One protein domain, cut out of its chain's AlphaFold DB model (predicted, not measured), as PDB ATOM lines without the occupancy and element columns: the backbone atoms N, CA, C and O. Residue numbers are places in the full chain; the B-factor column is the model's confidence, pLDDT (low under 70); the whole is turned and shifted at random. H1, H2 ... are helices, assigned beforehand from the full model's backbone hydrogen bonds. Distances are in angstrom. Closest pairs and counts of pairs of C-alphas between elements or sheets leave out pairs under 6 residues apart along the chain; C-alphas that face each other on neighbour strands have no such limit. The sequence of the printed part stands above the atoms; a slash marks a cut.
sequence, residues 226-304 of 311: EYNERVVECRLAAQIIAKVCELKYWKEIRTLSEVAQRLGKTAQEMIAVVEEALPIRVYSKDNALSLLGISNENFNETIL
ATOM      1  N   GLU A 226      -4.985 -58.232  14.833       88.69
ATOM      2  CA  GLU A 226      -6.112 -58.461  15.756       88.69
ATOM      3  C   GLU A 226      -5.734 -58.398  17.245       88.69
ATOM      4  O   GLU A 226      -6.461 -57.823  18.054       88.69
ATOM      5  N   TYR A 227      -4.585 -58.969  17.629       90.06
ATOM      6  CA  TYR A 227      -4.130 -58.922  19.020       90.06
ATOM      7  C   TYR A 227      -3.772 -57.492  19.442       90.06
ATOM      8  O   TYR A 227      -4.239 -57.010  20.476       90.06
ATOM      9  N   ASN A 228      -2.979 -56.792  18.629       92.19
ATOM     10  CA  ASN A 228      -2.554 -55.425  18.923       92.19
ATOM     11  C   ASN A 228      -3.724 -54.437  18.851       92.19
ATOM     12  O   ASN A 228      -3.750 -53.491  19.631       92.19
ATOM     13  N   GLU A 229      -4.714 -54.677  17.988       93.19
ATOM     14  CA  GLU A 229      -5.958 -53.898  17.950       93.19
ATOM     15  C   GLU A 229      -6.649 -53.914  19.316       93.19
ATOM     16  O   GLU A 229      -6.962 -52.853  19.851       93.19
ATOM     17  N   ARG A 230      -6.779 -55.086  19.955       94.94
ATOM     18  CA  ARG A 230      -7.361 -55.198  21.306       94.94
ATOM     19  C   ARG A 230      -6.526 -54.475  22.364       94.94
ATOM     20  O   ARG A 230      -7.082 -53.842  23.261       94.94
ATOM     21  N   VAL A 231      -5.196 -54.531  22.270       94.62
ATOM     22  CA  VAL A 231      -4.301 -53.800  23.187       94.62
ATOM     23  C   VAL A 231      -4.501 -52.288  23.046       94.62
ATOM     24  O   VAL A 231      -4.628 -51.574  24.045       94.62
ATOM     25  N   VAL A 232      -4.565 -51.799  21.808       93.88
ATOM     26  CA  VAL A 232      -4.774 -50.386  21.482       93.88
ATOM     27  C   VAL A 232      -6.164 -49.915  21.902       93.88
ATOM     28  O   VAL A 232      -6.280 -48.836  22.479       93.88
ATOM     29  N   GLU A 233      -7.207 -50.719  21.702       95.25
ATOM     30  CA  GLU A 233      -8.563 -50.429  22.178       95.25
ATOM     31  C   GLU A 233      -8.610 -50.280  23.702       95.25
ATOM     32  O   GLU A 233      -9.163 -49.301  24.203       95.25
ATOM     33  N   CYS A 234      -7.985 -51.192  24.457       96.06
ATOM     34  CA  CYS A 234      -7.913 -51.085  25.918       96.06
ATOM     35  C   CYS A 234      -7.125 -49.846  26.369       96.06
ATOM     36  O   CYS A 234      -7.530 -49.167  27.315       96.06
ATOM     37  N   ARG A 235      -6.020 -49.525  25.685       95.56
ATOM     38  CA  ARG A 235      -5.213 -48.323  25.942       95.56
ATOM     39  C   ARG A 235      -6.015 -47.047  25.677       95.56
ATOM     40  O   ARG A 235      -6.013 -46.139  26.507       95.56
ATOM     41  N   LEU A 236      -6.731 -46.993  24.554       95.25
ATOM     42  CA  LEU A 236      -7.606 -45.881  24.196       95.25
ATOM     43  C   LEU A 236      -8.736 -45.722  25.220       95.25
ATOM     44  O   LEU A 236      -8.951 -44.624  25.730       95.25
ATOM     45  N   ALA A 237      -9.415 -46.816  25.569       96.00
ATOM     46  CA  ALA A 237     -10.467 -46.823  26.577       96.00
ATOM     47  C   ALA A 237      -9.956 -46.301  27.928       96.00
ATOM     48  O   ALA A 237     -10.604 -45.454  28.540       96.00
ATOM     49  N   ALA A 238      -8.766 -46.730  28.364       96.81
ATOM     50  CA  ALA A 238      -8.152 -46.243  29.595       96.81
ATOM     51  C   ALA A 238      -7.948 -44.718  29.576       96.81
ATOM     52  O   ALA A 238      -8.294 -44.034  30.541       96.81
ATOM     53  N   GLN A 239      -7.449 -44.168  28.466       95.94
ATOM     54  CA  GLN A 239      -7.248 -42.725  28.324       95.94
ATOM     55  C   GLN A 239      -8.560 -41.941  28.255       95.94
ATOM     56  O   GLN A 239      -8.658 -40.880  28.870       95.94
ATOM     57  N   ILE A 240      -9.575 -42.464  27.559       95.81
ATOM     58  CA  ILE A 240     -10.908 -41.851  27.501       95.81
ATOM     59  C   ILE A 240     -11.527 -41.804  28.900       95.81
ATOM     60  O   ILE A 240     -11.922 -40.729  29.346       95.81
ATOM     61  N   ILE A 241     -11.559 -42.931  29.619       96.94
ATOM     62  CA  ILE A 241     -12.126 -42.991  30.974       96.94
ATOM     63  C   ILE A 241     -11.370 -42.032  31.896       96.94
ATOM     64  O   ILE A 241     -11.982 -41.228  32.593       96.94
ATOM     65  N   ALA A 242     -10.037 -42.056  31.860       97.38
ATOM     66  CA  ALA A 242      -9.225 -41.147  32.652       97.38
ATOM     67  C   ALA A 242      -9.509 -39.673  32.343       97.38
ATOM     68  O   ALA A 242      -9.544 -38.850  33.257       97.38
ATOM     69  N   LYS A 243      -9.718 -39.333  31.067       95.94
ATOM     70  CA  LYS A 243     -10.049 -37.977  30.633       95.94
ATOM     71  C   LYS A 243     -11.430 -37.544  31.124       95.94
ATOM     72  O   LYS A 243     -11.544 -36.437  31.644       95.94
ATOM     73  N   VAL A 244     -12.447 -38.393  30.961       95.81
ATOM     74  CA  VAL A 244     -13.833 -38.123  31.384       95.81
ATOM     75  C   VAL A 244     -13.924 -37.985  32.903       95.81
ATOM     76  O   VAL A 244     -14.585 -37.078  33.392       95.81
ATOM     77  N   CYS A 245     -13.196 -38.814  33.652       96.81
ATOM     78  CA  CYS A 245     -13.108 -38.726  35.110       96.81
ATOM     79  C   CYS A 245     -12.105 -37.667  35.614       96.81
ATOM     80  O   CYS A 245     -11.742 -37.686  36.787       96.81
ATOM     81  N   GLU A 246     -11.622 -36.780  34.739       96.69
ATOM     82  CA  GLU A 246     -10.737 -35.654  35.070       96.69
ATOM     83  C   GLU A 246      -9.433 -36.041  35.803       96.69
ATOM     84  O   GLU A 246      -8.865 -35.262  36.576       96.69
ATOM     85  N   LEU A 247      -8.897 -37.236  35.535       97.31
ATOM     86  CA  LEU A 247      -7.620 -37.664  36.100       97.31
ATOM     87  C   LEU A 247      -6.460 -36.820  35.554       97.31
ATOM     88  O   LEU A 247      -6.304 -36.591  34.348       97.31
ATOM     89  N   LYS A 248      -5.568 -36.401  36.458       95.50
ATOM     90  CA  LYS A 248      -4.304 -35.756  36.081       95.50
ATOM     91  C   LYS A 248      -3.424 -36.727  35.297       95.50
ATOM     92  O   LYS A 248      -3.386 -37.920  35.598       95.50
ATOM     93  N   TYR A 249      -2.673 -36.188  34.336       94.06
ATOM     94  CA  TYR A 249      -1.747 -36.949  33.488       94.06
ATOM     95  C   TYR A 249      -2.418 -38.104  32.723       94.06
ATOM     96  O   TYR A 249      -1.782 -39.110  32.437       94.06
ATOM     97  N   TRP A 250      -3.700 -37.967  32.360       94.62
ATOM     98  CA  TRP A 250      -4.448 -39.007  31.639       94.62
ATOM     99  C   TRP A 250      -3.765 -39.474  30.339       94.62
ATOM    100  O   TRP A 250      -3.914 -40.628  29.964       94.62
ATOM    101  N   LYS A 251      -2.976 -38.610  29.680       92.25
ATOM    102  CA  LYS A 251      -2.208 -38.939  28.461       92.25
ATOM    103  C   LYS A 251      -1.107 -39.975  28.693       92.25
ATOM    104  O   LYS A 251      -0.681 -40.646  27.759       92.25
ATOM    105  N   GLU A 252      -0.613 -40.063  29.923       92.50
ATOM    106  CA  GLU A 252       0.437 -41.005  30.311       92.50
ATOM    107  C   GLU A 252      -0.145 -42.360  30.710       92.50
ATOM    108  O   GLU A 252       0.574 -43.354  30.686       92.50
ATOM    109  N   ILE A 253      -1.444 -42.417  31.027       94.69
ATOM    110  CA  ILE A 253      -2.113 -43.652  31.422       94.69
ATOM    111  C   ILE A 253      -2.177 -44.593  30.224       94.69
ATOM    112  O   ILE A 253      -2.597 -44.216  29.124       94.69
ATOM    113  N   ARG A 254      -1.750 -45.836  30.451       93.44
ATOM    114  CA  ARG A 254      -1.692 -46.870  29.403       93.44
ATOM    115  C   ARG A 254      -2.612 -48.051  29.648       93.44
ATOM    116  O   ARG A 254      -2.896 -48.778  28.701       93.44
ATOM    117  N   THR A 255      -3.057 -48.262  30.885       96.31
ATOM    118  CA  THR A 255      -3.745 -49.497  31.276       96.31
ATOM    119  C   THR A 255      -5.043 -49.224  32.024       96.31
ATOM    120  O   THR A 255      -5.162 -48.244  32.758       96.31
ATOM    121  N   LEU A 256      -6.021 -50.116  31.864       97.12
ATOM    122  CA  LEU A 256      -7.298 -50.029  32.577       97.12
ATOM    123  C   LEU A 256      -7.120 -50.198  34.096       97.12
ATOM    124  O   LEU A 256      -7.808 -49.531  34.865       97.12
ATOM    125  N   SER A 257      -6.178 -51.044  34.530       96.75
ATOM    126  CA  SER A 257      -5.839 -51.221  35.950       96.75
ATOM    127  C   SER A 257      -5.317 -49.928  36.578       96.75
ATOM    128  O   SER A 257      -5.724 -49.567  37.680       96.75
ATOM    129  N   GLU A 258      -4.488 -49.166  35.861       96.75
ATOM    130  CA  GLU A 258      -3.996 -47.874  36.343       96.75
ATOM    131  C   GLU A 258      -5.129 -46.856  36.546       96.75
ATOM    132  O   GLU A 258      -5.131 -46.133  37.544       96.75
ATOM    133  N   VAL A 259      -6.123 -46.822  35.650       97.81
ATOM    134  CA  VAL A 259      -7.315 -45.969  35.817       97.81
ATOM    135  C   VAL A 259      -8.059 -46.334  37.098       97.81
ATOM    136  O   VAL A 259      -8.338 -45.456  37.915       97.81
ATOM    137  N   ALA A 260      -8.338 -47.624  37.298       97.69
ATOM    138  CA  ALA A 260      -9.033 -48.115  38.485       97.69
ATOM    139  C   ALA A 260      -8.283 -47.745  39.775       97.69
ATOM    140  O   ALA A 260      -8.878 -47.216  40.715       97.69
ATOM    141  N   GLN A 261      -6.959 -47.934  39.785       96.69
ATOM    142  CA  GLN A 261      -6.095 -47.577  40.911       96.69
ATOM    143  C   GLN A 261      -6.120 -46.074  41.208       96.69
ATOM    144  O   GLN A 261      -6.277 -45.685  42.364       96.69
ATOM    145  N   ARG A 262      -6.013 -45.219  40.183       97.62
ATOM    146  CA  ARG A 262      -6.042 -43.755  40.351       97.62
ATOM    147  C   ARG A 262      -7.406 -43.234  40.806       97.62
ATOM    148  O   ARG A 262      -7.455 -42.230  41.510       97.62
ATOM    149  N   LEU A 263      -8.493 -43.909  40.434       97.75
ATOM    150  CA  LEU A 263      -9.842 -43.610  40.922       97.75
ATOM    151  C   LEU A 263     -10.128 -44.199  42.310       97.75
ATOM    152  O   LEU A 263     -11.148 -43.858  42.905       97.75
ATOM    153  N   GLY A 264      -9.262 -45.078  42.826       97.56
ATOM    154  CA  GLY A 264      -9.492 -45.786  44.085       97.56
ATOM    155  C   GLY A 264     -10.682 -46.746  44.024       97.56
ATOM    156  O   GLY A 264     -11.372 -46.913  45.026       97.56
ATOM    157  N   LYS A 265     -10.947 -47.339  42.852       97.56
ATOM    158  CA  LYS A 265     -12.104 -48.207  42.602       97.56
ATOM    159  C   LYS A 265     -11.697 -49.656  42.381       97.56
ATOM    160  O   LYS A 265     -10.680 -49.959  41.759       97.56
ATOM    161  N   THR A 266     -12.533 -50.562  42.863       95.50
ATOM    162  CA  THR A 266     -12.447 -51.993  42.567       95.50
ATOM    163  C   THR A 266     -12.870 -52.287  41.125       95.50
ATOM    164  O   THR A 266     -13.567 -51.496  40.488       95.50
ATOM    165  N   ALA A 267     -12.512 -53.469  40.613       91.19
ATOM    166  CA  ALA A 267     -12.949 -53.911  39.286       91.19
ATOM    167  C   ALA A 267     -14.486 -53.925  39.142       91.19
ATOM    168  O   ALA A 267     -15.003 -53.606  38.077       91.19
ATOM    169  N   GLN A 268     -15.217 -54.239  40.217       94.62
ATOM    170  CA  GLN A 268     -16.680 -54.237  40.214       94.62
ATOM    171  C   GLN A 268     -17.252 -52.815  40.113       94.62
ATOM    172  O   GLN A 268     -18.178 -52.576  39.344       94.62
ATOM    173  N   GLU A 269     -16.685 -51.852  40.840       97.56
ATOM    174  CA  GLU A 269     -17.110 -50.445  40.775       97.56
ATOM    175  C   GLU A 269     -16.744 -49.781  39.445       97.56
ATOM    176  O   GLU A 269     -17.416 -48.841  39.013       97.56
ATOM    177  N   MET A 270     -15.694 -50.268  38.776       97.69
ATOM    178  CA  MET A 270     -15.308 -49.791  37.452       97.69
ATOM    179  C   MET A 270     -16.340 -50.116  36.369       97.69
ATOM    180  O   MET A 270     -16.367 -49.405  35.372       97.69
ATOM    181  N   ILE A 271     -17.220 -51.108  36.561       96.06
ATOM    182  CA  ILE A 271     -18.290 -51.420  35.596       96.06
ATOM    183  C   ILE A 271     -19.189 -50.195  35.387       96.06
ATOM    184  O   ILE A 271     -19.365 -49.751  34.256       96.06
ATOM    185  N   ALA A 272     -19.659 -49.582  36.477       96.75
ATOM    186  CA  ALA A 272     -20.489 -48.379  36.406       96.75
ATOM    187  C   ALA A 272     -19.729 -47.183  35.802       96.75
ATOM    188  O   ALA A 272     -20.296 -46.406  35.042       96.75
ATOM    189  N   VAL A 273     -18.427 -47.055  36.096       97.50
ATOM    190  CA  VAL A 273     -17.582 -46.002  35.501       97.50
ATOM    191  C   VAL A 273     -17.459 -46.177  33.993       97.50
ATOM    192  O   VAL A 273     -17.516 -45.196  33.264       97.50
ATOM    193  N   VAL A 274     -17.288 -47.411  33.519       95.81
ATOM    194  CA  VAL A 274     -17.213 -47.714  32.088       95.81
ATOM    195  C   VAL A 274     -18.543 -47.402  31.404       95.81
ATOM    196  O   VAL A 274     -18.530 -46.768  30.356       95.81
ATOM    197  N   GLU A 275     -19.675 -47.782  31.998       94.75
ATOM    198  CA  GLU A 275     -21.008 -47.488  31.448       94.75
ATOM    199  C   GLU A 275     -21.270 -45.979  31.312       94.75
ATOM    200  O   GLU A 275     -21.865 -45.541  30.327       94.75
ATOM    201  N   GLU A 276     -20.794 -45.181  32.270       94.94
ATOM    202  CA  GLU A 276     -20.926 -43.723  32.250       94.94
ATOM    203  C   GLU A 276     -19.931 -43.055  31.286       94.94
ATOM    204  O   GLU A 276     -20.305 -42.175  30.509       94.94
ATOM    205  N   ALA A 277     -18.661 -43.470  31.312       94.69
ATOM    206  CA  ALA A 277     -17.588 -42.826  30.556       94.69
ATOM    207  C   ALA A 277     -17.497 -43.283  29.090       94.69
ATOM    208  O   ALA A 277     -16.979 -42.543  28.250       94.69
ATOM    209  N   LEU A 278     -17.994 -44.482  28.772       93.81
ATOM    210  CA  LEU A 278     -17.989 -45.077  27.433       93.81
ATOM    211  C   LEU A 278     -19.414 -45.465  26.986       93.81
ATOM    212  O   LEU A 278     -19.700 -46.643  26.764       93.81
ATOM    213  N   PRO A 279     -20.335 -44.493  26.821       90.06
ATOM    214  CA  PRO A 279     -21.748 -44.777  26.552       90.06
ATOM    215  C   PRO A 279     -22.015 -45.311  25.134       90.06
ATOM    216  O   PRO A 279     -23.084 -45.864  24.867       90.06
ATOM    217  N   ILE A 280     -21.070 -45.141  24.203       88.50
ATOM    218  CA  ILE A 280     -21.167 -45.667  22.836       88.50
ATOM    219  C   ILE A 280     -20.266 -46.888  22.667       88.50
ATOM    220  O   ILE A 280     -19.156 -46.947  23.185       88.50
ATOM    221  N   ARG A 281     -20.745 -47.877  21.904       82.75
ATOM    222  CA  ARG A 281     -20.049 -49.163  21.738       82.75
ATOM    223  C   ARG A 281     -18.854 -49.114  20.790       82.75
ATOM    224  O   ARG A 281     -17.979 -49.963  20.891       82.75
ATOM    225  N   VAL A 282     -18.849 -48.177  19.843       90.31
ATOM    226  CA  VAL A 282     -17.823 -48.070  18.800       90.31
ATOM    227  C   VAL A 282     -17.398 -46.616  18.692       90.31
ATOM    228  O   VAL A 282     -18.238 -45.735  18.508       90.31
ATOM    229  N   TYR A 283     -16.093 -46.380  18.788       91.25
ATOM    230  CA  TYR A 283     -15.486 -45.069  18.600       91.25
ATOM    231  C   TYR A 283     -14.774 -45.046  17.252       91.25
ATOM    232  O   TYR A 283     -13.856 -45.828  17.024       91.25
ATOM    233  N   SER A 284     -15.176 -44.133  16.365       91.00
ATOM    234  CA  SER A 284     -14.338 -43.797  15.213       91.00
ATOM    235  C   SER A 284     -13.104 -43.017  15.673       91.00
ATOM    236  O   SER A 284     -13.115 -42.393  16.742       91.00
ATOM    237  N   LYS A 285     -12.062 -42.985  14.838       89.12
ATOM    238  CA  LYS A 285     -10.869 -42.171  15.093       89.12
ATOM    239  C   LYS A 285     -11.222 -40.701  15.341       89.12
ATOM    240  O   LYS A 285     -10.739 -40.117  16.307       89.12
ATOM    241  N   ASP A 286     -12.116 -40.132  14.538       89.19
ATOM    242  CA  ASP A 286     -12.536 -38.732  14.671       89.19
ATOM    243  C   ASP A 286     -13.274 -38.475  15.990       89.19
ATOM    244  O   ASP A 286     -13.022 -37.472  16.663       89.19
ATOM    245  N   ASN A 287     -14.144 -39.403  16.411       89.19
ATOM    246  CA  ASN A 287     -14.823 -39.288  17.701       89.19
ATOM    247  C   ASN A 287     -13.835 -39.383  18.870       89.19
ATOM    248  O   ASN A 287     -13.939 -38.601  19.814       89.19
ATOM    249  N   ALA A 288     -12.863 -40.296  18.800       91.06
ATOM    250  CA  ALA A 288     -11.831 -40.438  19.820       91.06
ATOM    251  C   ALA A 288     -10.934 -39.188  19.907       91.06
ATOM    252  O   ALA A 288     -10.716 -38.665  20.999       91.06
ATOM    253  N   LEU A 289     -10.476 -38.658  18.767       91.69
ATOM    254  CA  LEU A 289      -9.687 -37.422  18.695       91.69
ATOM    255  C   LEU A 289     -10.442 -36.229  19.288       91.69
ATOM    256  O   LEU A 289      -9.878 -35.472  20.081       91.69
ATOM    257  N   SER A 290     -11.719 -36.086  18.928       90.56
ATOM    258  CA  SER A 290     -12.575 -35.013  19.428       90.56
ATOM    259  C   SER A 290     -12.768 -35.096  20.943       90.56
ATOM    260  O   SER A 290     -12.653 -34.073  21.616       90.56
ATOM    261  N   LEU A 291     -12.998 -36.297  21.487       90.81
ATOM    262  CA  LEU A 291     -13.182 -36.507  22.925       90.81
ATOM    263  C   LEU A 291     -11.895 -36.221  23.707       90.81
ATOM    264  O   LEU A 291     -11.911 -35.538  24.733       90.81
ATOM    265  N   LEU A 292     -10.764 -36.728  23.219       92.31
ATOM    266  CA  LEU A 292      -9.470 -36.579  23.883       92.31
ATOM    267  C   LEU A 292      -8.877 -35.170  23.725       92.31
ATOM    268  O   LEU A 292      -8.053 -34.752  24.547       92.31
ATOM    269  N   GLY A 293      -9.290 -34.426  22.695       92.38
ATOM    270  CA  GLY A 293      -8.761 -33.100  22.383       92.38
ATOM    271  C   GLY A 293      -7.281 -33.140  21.990       92.38
ATOM    272  O   GLY A 293      -6.494 -32.316  22.463       92.38
ATOM    273  N   ILE A 294      -6.884 -34.128  21.183       90.44
ATOM    274  CA  ILE A 294      -5.502 -34.318  20.710       90.44
ATOM    275  C   ILE A 294      -5.423 -34.318  19.182       90.44
ATOM    276  O   ILE A 294      -6.421 -34.530  18.498       90.44
ATOM    277  N   SER A 295      -4.231 -34.051  18.640       90.38
ATOM    278  CA  SER A 295      -3.987 -34.111  17.197       90.38
ATOM    279  C   SER A 295      -3.894 -35.558  16.705       90.38
ATOM    280  O   SER A 295      -3.588 -36.475  17.467       90.38
ATOM    281  N   ASN A 296      -4.098 -35.754  15.401       88.06
ATOM    282  CA  ASN A 296      -3.915 -37.053  14.750       88.06
ATOM    283  C   ASN A 296      -2.485 -37.602  14.914       88.06
ATOM    284  O   ASN A 296      -2.305 -38.798  15.115       88.06
ATOM    285  N   GLU A 297      -1.482 -36.725  14.863       86.69
ATOM    286  CA  GLU A 297      -0.078 -37.076  15.107       86.69
ATOM    287  C   GLU A 297       0.111 -37.606  16.533       86.69
ATOM    288  O   GLU A 297       0.586 -38.722  16.721       86.69
ATOM    289  N   ASN A 298      -0.397 -36.880  17.536       84.44
ATOM    290  CA  ASN A 298      -0.306 -37.308  18.928       84.44
ATOM    291  C   ASN A 298      -1.045 -38.632  19.177       84.44
ATOM    292  O   ASN A 298      -0.555 -39.472  19.924       84.44
ATOM    293  N   PHE A 299      -2.196 -38.847  18.539       85.88
ATOM    294  CA  PHE A 299      -2.942 -40.104  18.626       85.88
ATOM    295  C   PHE A 299      -2.148 -41.285  18.049       85.88
ATOM    296  O   PHE A 299      -2.064 -42.340  18.677       85.88
ATOM    297  N   ASN A 300      -1.514 -41.100  16.890       85.06
ATOM    298  CA  ASN A 300      -0.699 -42.138  16.264       85.06
ATOM    299  C   ASN A 300       0.541 -42.490  17.100       85.06
ATOM    300  O   ASN A 300       0.888 -43.661  17.192       85.06
ATOM    301  N   GLU A 301       1.188 -41.501  17.721       80.81
ATOM    302  CA  GLU A 301       2.396 -41.715  18.531       80.81
ATOM    303  C   GLU A 301       2.103 -42.283  19.923       80.81
ATOM    304  O   GLU A 301       2.899 -43.038  20.481       80.81
ATOM    305  N   THR A 302       0.981 -41.886  20.528       77.94
ATOM    306  CA  THR A 302       0.703 -42.206  21.934       77.94
ATOM    307  C   THR A 302      -0.282 -43.346  22.120       77.94
ATOM    308  O   THR A 302      -0.254 -43.965  23.177       77.94
ATOM    309  N   ILE A 303      -1.126 -43.672  21.142       84.00
ATOM    310  CA  ILE A 303      -2.189 -44.672  21.319       84.00
ATOM    311  C   ILE A 303      -1.972 -45.874  20.407       84.00
ATOM    312  O   ILE A 303      -1.991 -47.002  20.899       84.00
ATOM    313  N   LEU A 304      -1.727 -45.651  19.117       86.00
ATOM    314  CA  LEU A 304      -1.602 -46.730  18.133       86.00
ATOM    315  C   LEU A 304      -0.241 -47.443  18.216       86.00
ATOM    316  O   LEU A 304       0.750 -46.866  18.658       86.00
TER     317      LEU A 304
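What this domain is: This is residues 226 to 304 of the 311 residues of an uncharacterized protein of Elaeophora elaphi (UniProt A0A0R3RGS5). One long helix, H1, runs through the middle between two pairs of shorter helices, H2 with H3 at one end of the longest axis and H4 with H5 at the other. H2, H3 and H4 pack on the later part of H1, while H5 is near H4 and reaches no other helix. The printed part has 79 residues with five named helices, H1 to H5 in order, and no named strand; its class is all helix. It is compact and rounded, with a radius of gyration of the C-alphas of 11.9 A and spans of 33 by 27 by 21 A.

How they stand to each other: H1, residues 226 to 244, is the hub and touches three helices. With residues 234 to 242 alone it touches H2, residues 256 to 263, the same way at a shallow tilt of 13 degrees; the closest C-alphas, of Ala 238 and Leu 256, are 4.9 A apart. With residues 240 to 244 alone it touches H3, residues 267 to 277, about perpendicular at 76 degrees, closest at the C-alphas of Ile 241 and Ala 277, 5.5 A. With residues 239 to 243 alone it touches H4, residues 285 to 292, the same way at a shallow tilt of 32 degrees, only just short of steep; the closest C-alphas, of Ile 240 and Leu 292, are 6.6 A apart. H2 and H3 are close but not clearly touching, with the C-alphas of Ala 260 and Met 270 closest at 6.6 A. H5, residues 296 to 302, is close to H4 but not clearly touching, closest at the C-alphas of Leu 289 and Asn 296, 7.0 A. H1 and H5 are apart. Every O i to N i+4 pair is within hydrogen-bond range in H1, H2, H4 and H5; in H3 it is 4 of 7.

Where its parts are: H1 spans 26.8 A from C-alpha 226 at (-6.112, -58.461, 15.756) to C-alpha 244 at (-13.833, -38.123, 31.384). H3 spans 14.9 A, H2 10.8 A, H4 10.5 A and H5 10.0 A, ending at C-alpha 302 at (0.703, -42.206, 21.934).

The domain as a whole: The C-alphas farthest apart, of Gln 268 and Glu 297, are 34.6 A apart. The printed part has no cut. The link from H1 to H2, 11 residues, is long. Mean pLDDT of the printed part is 93.0, and no printed residue is under 70.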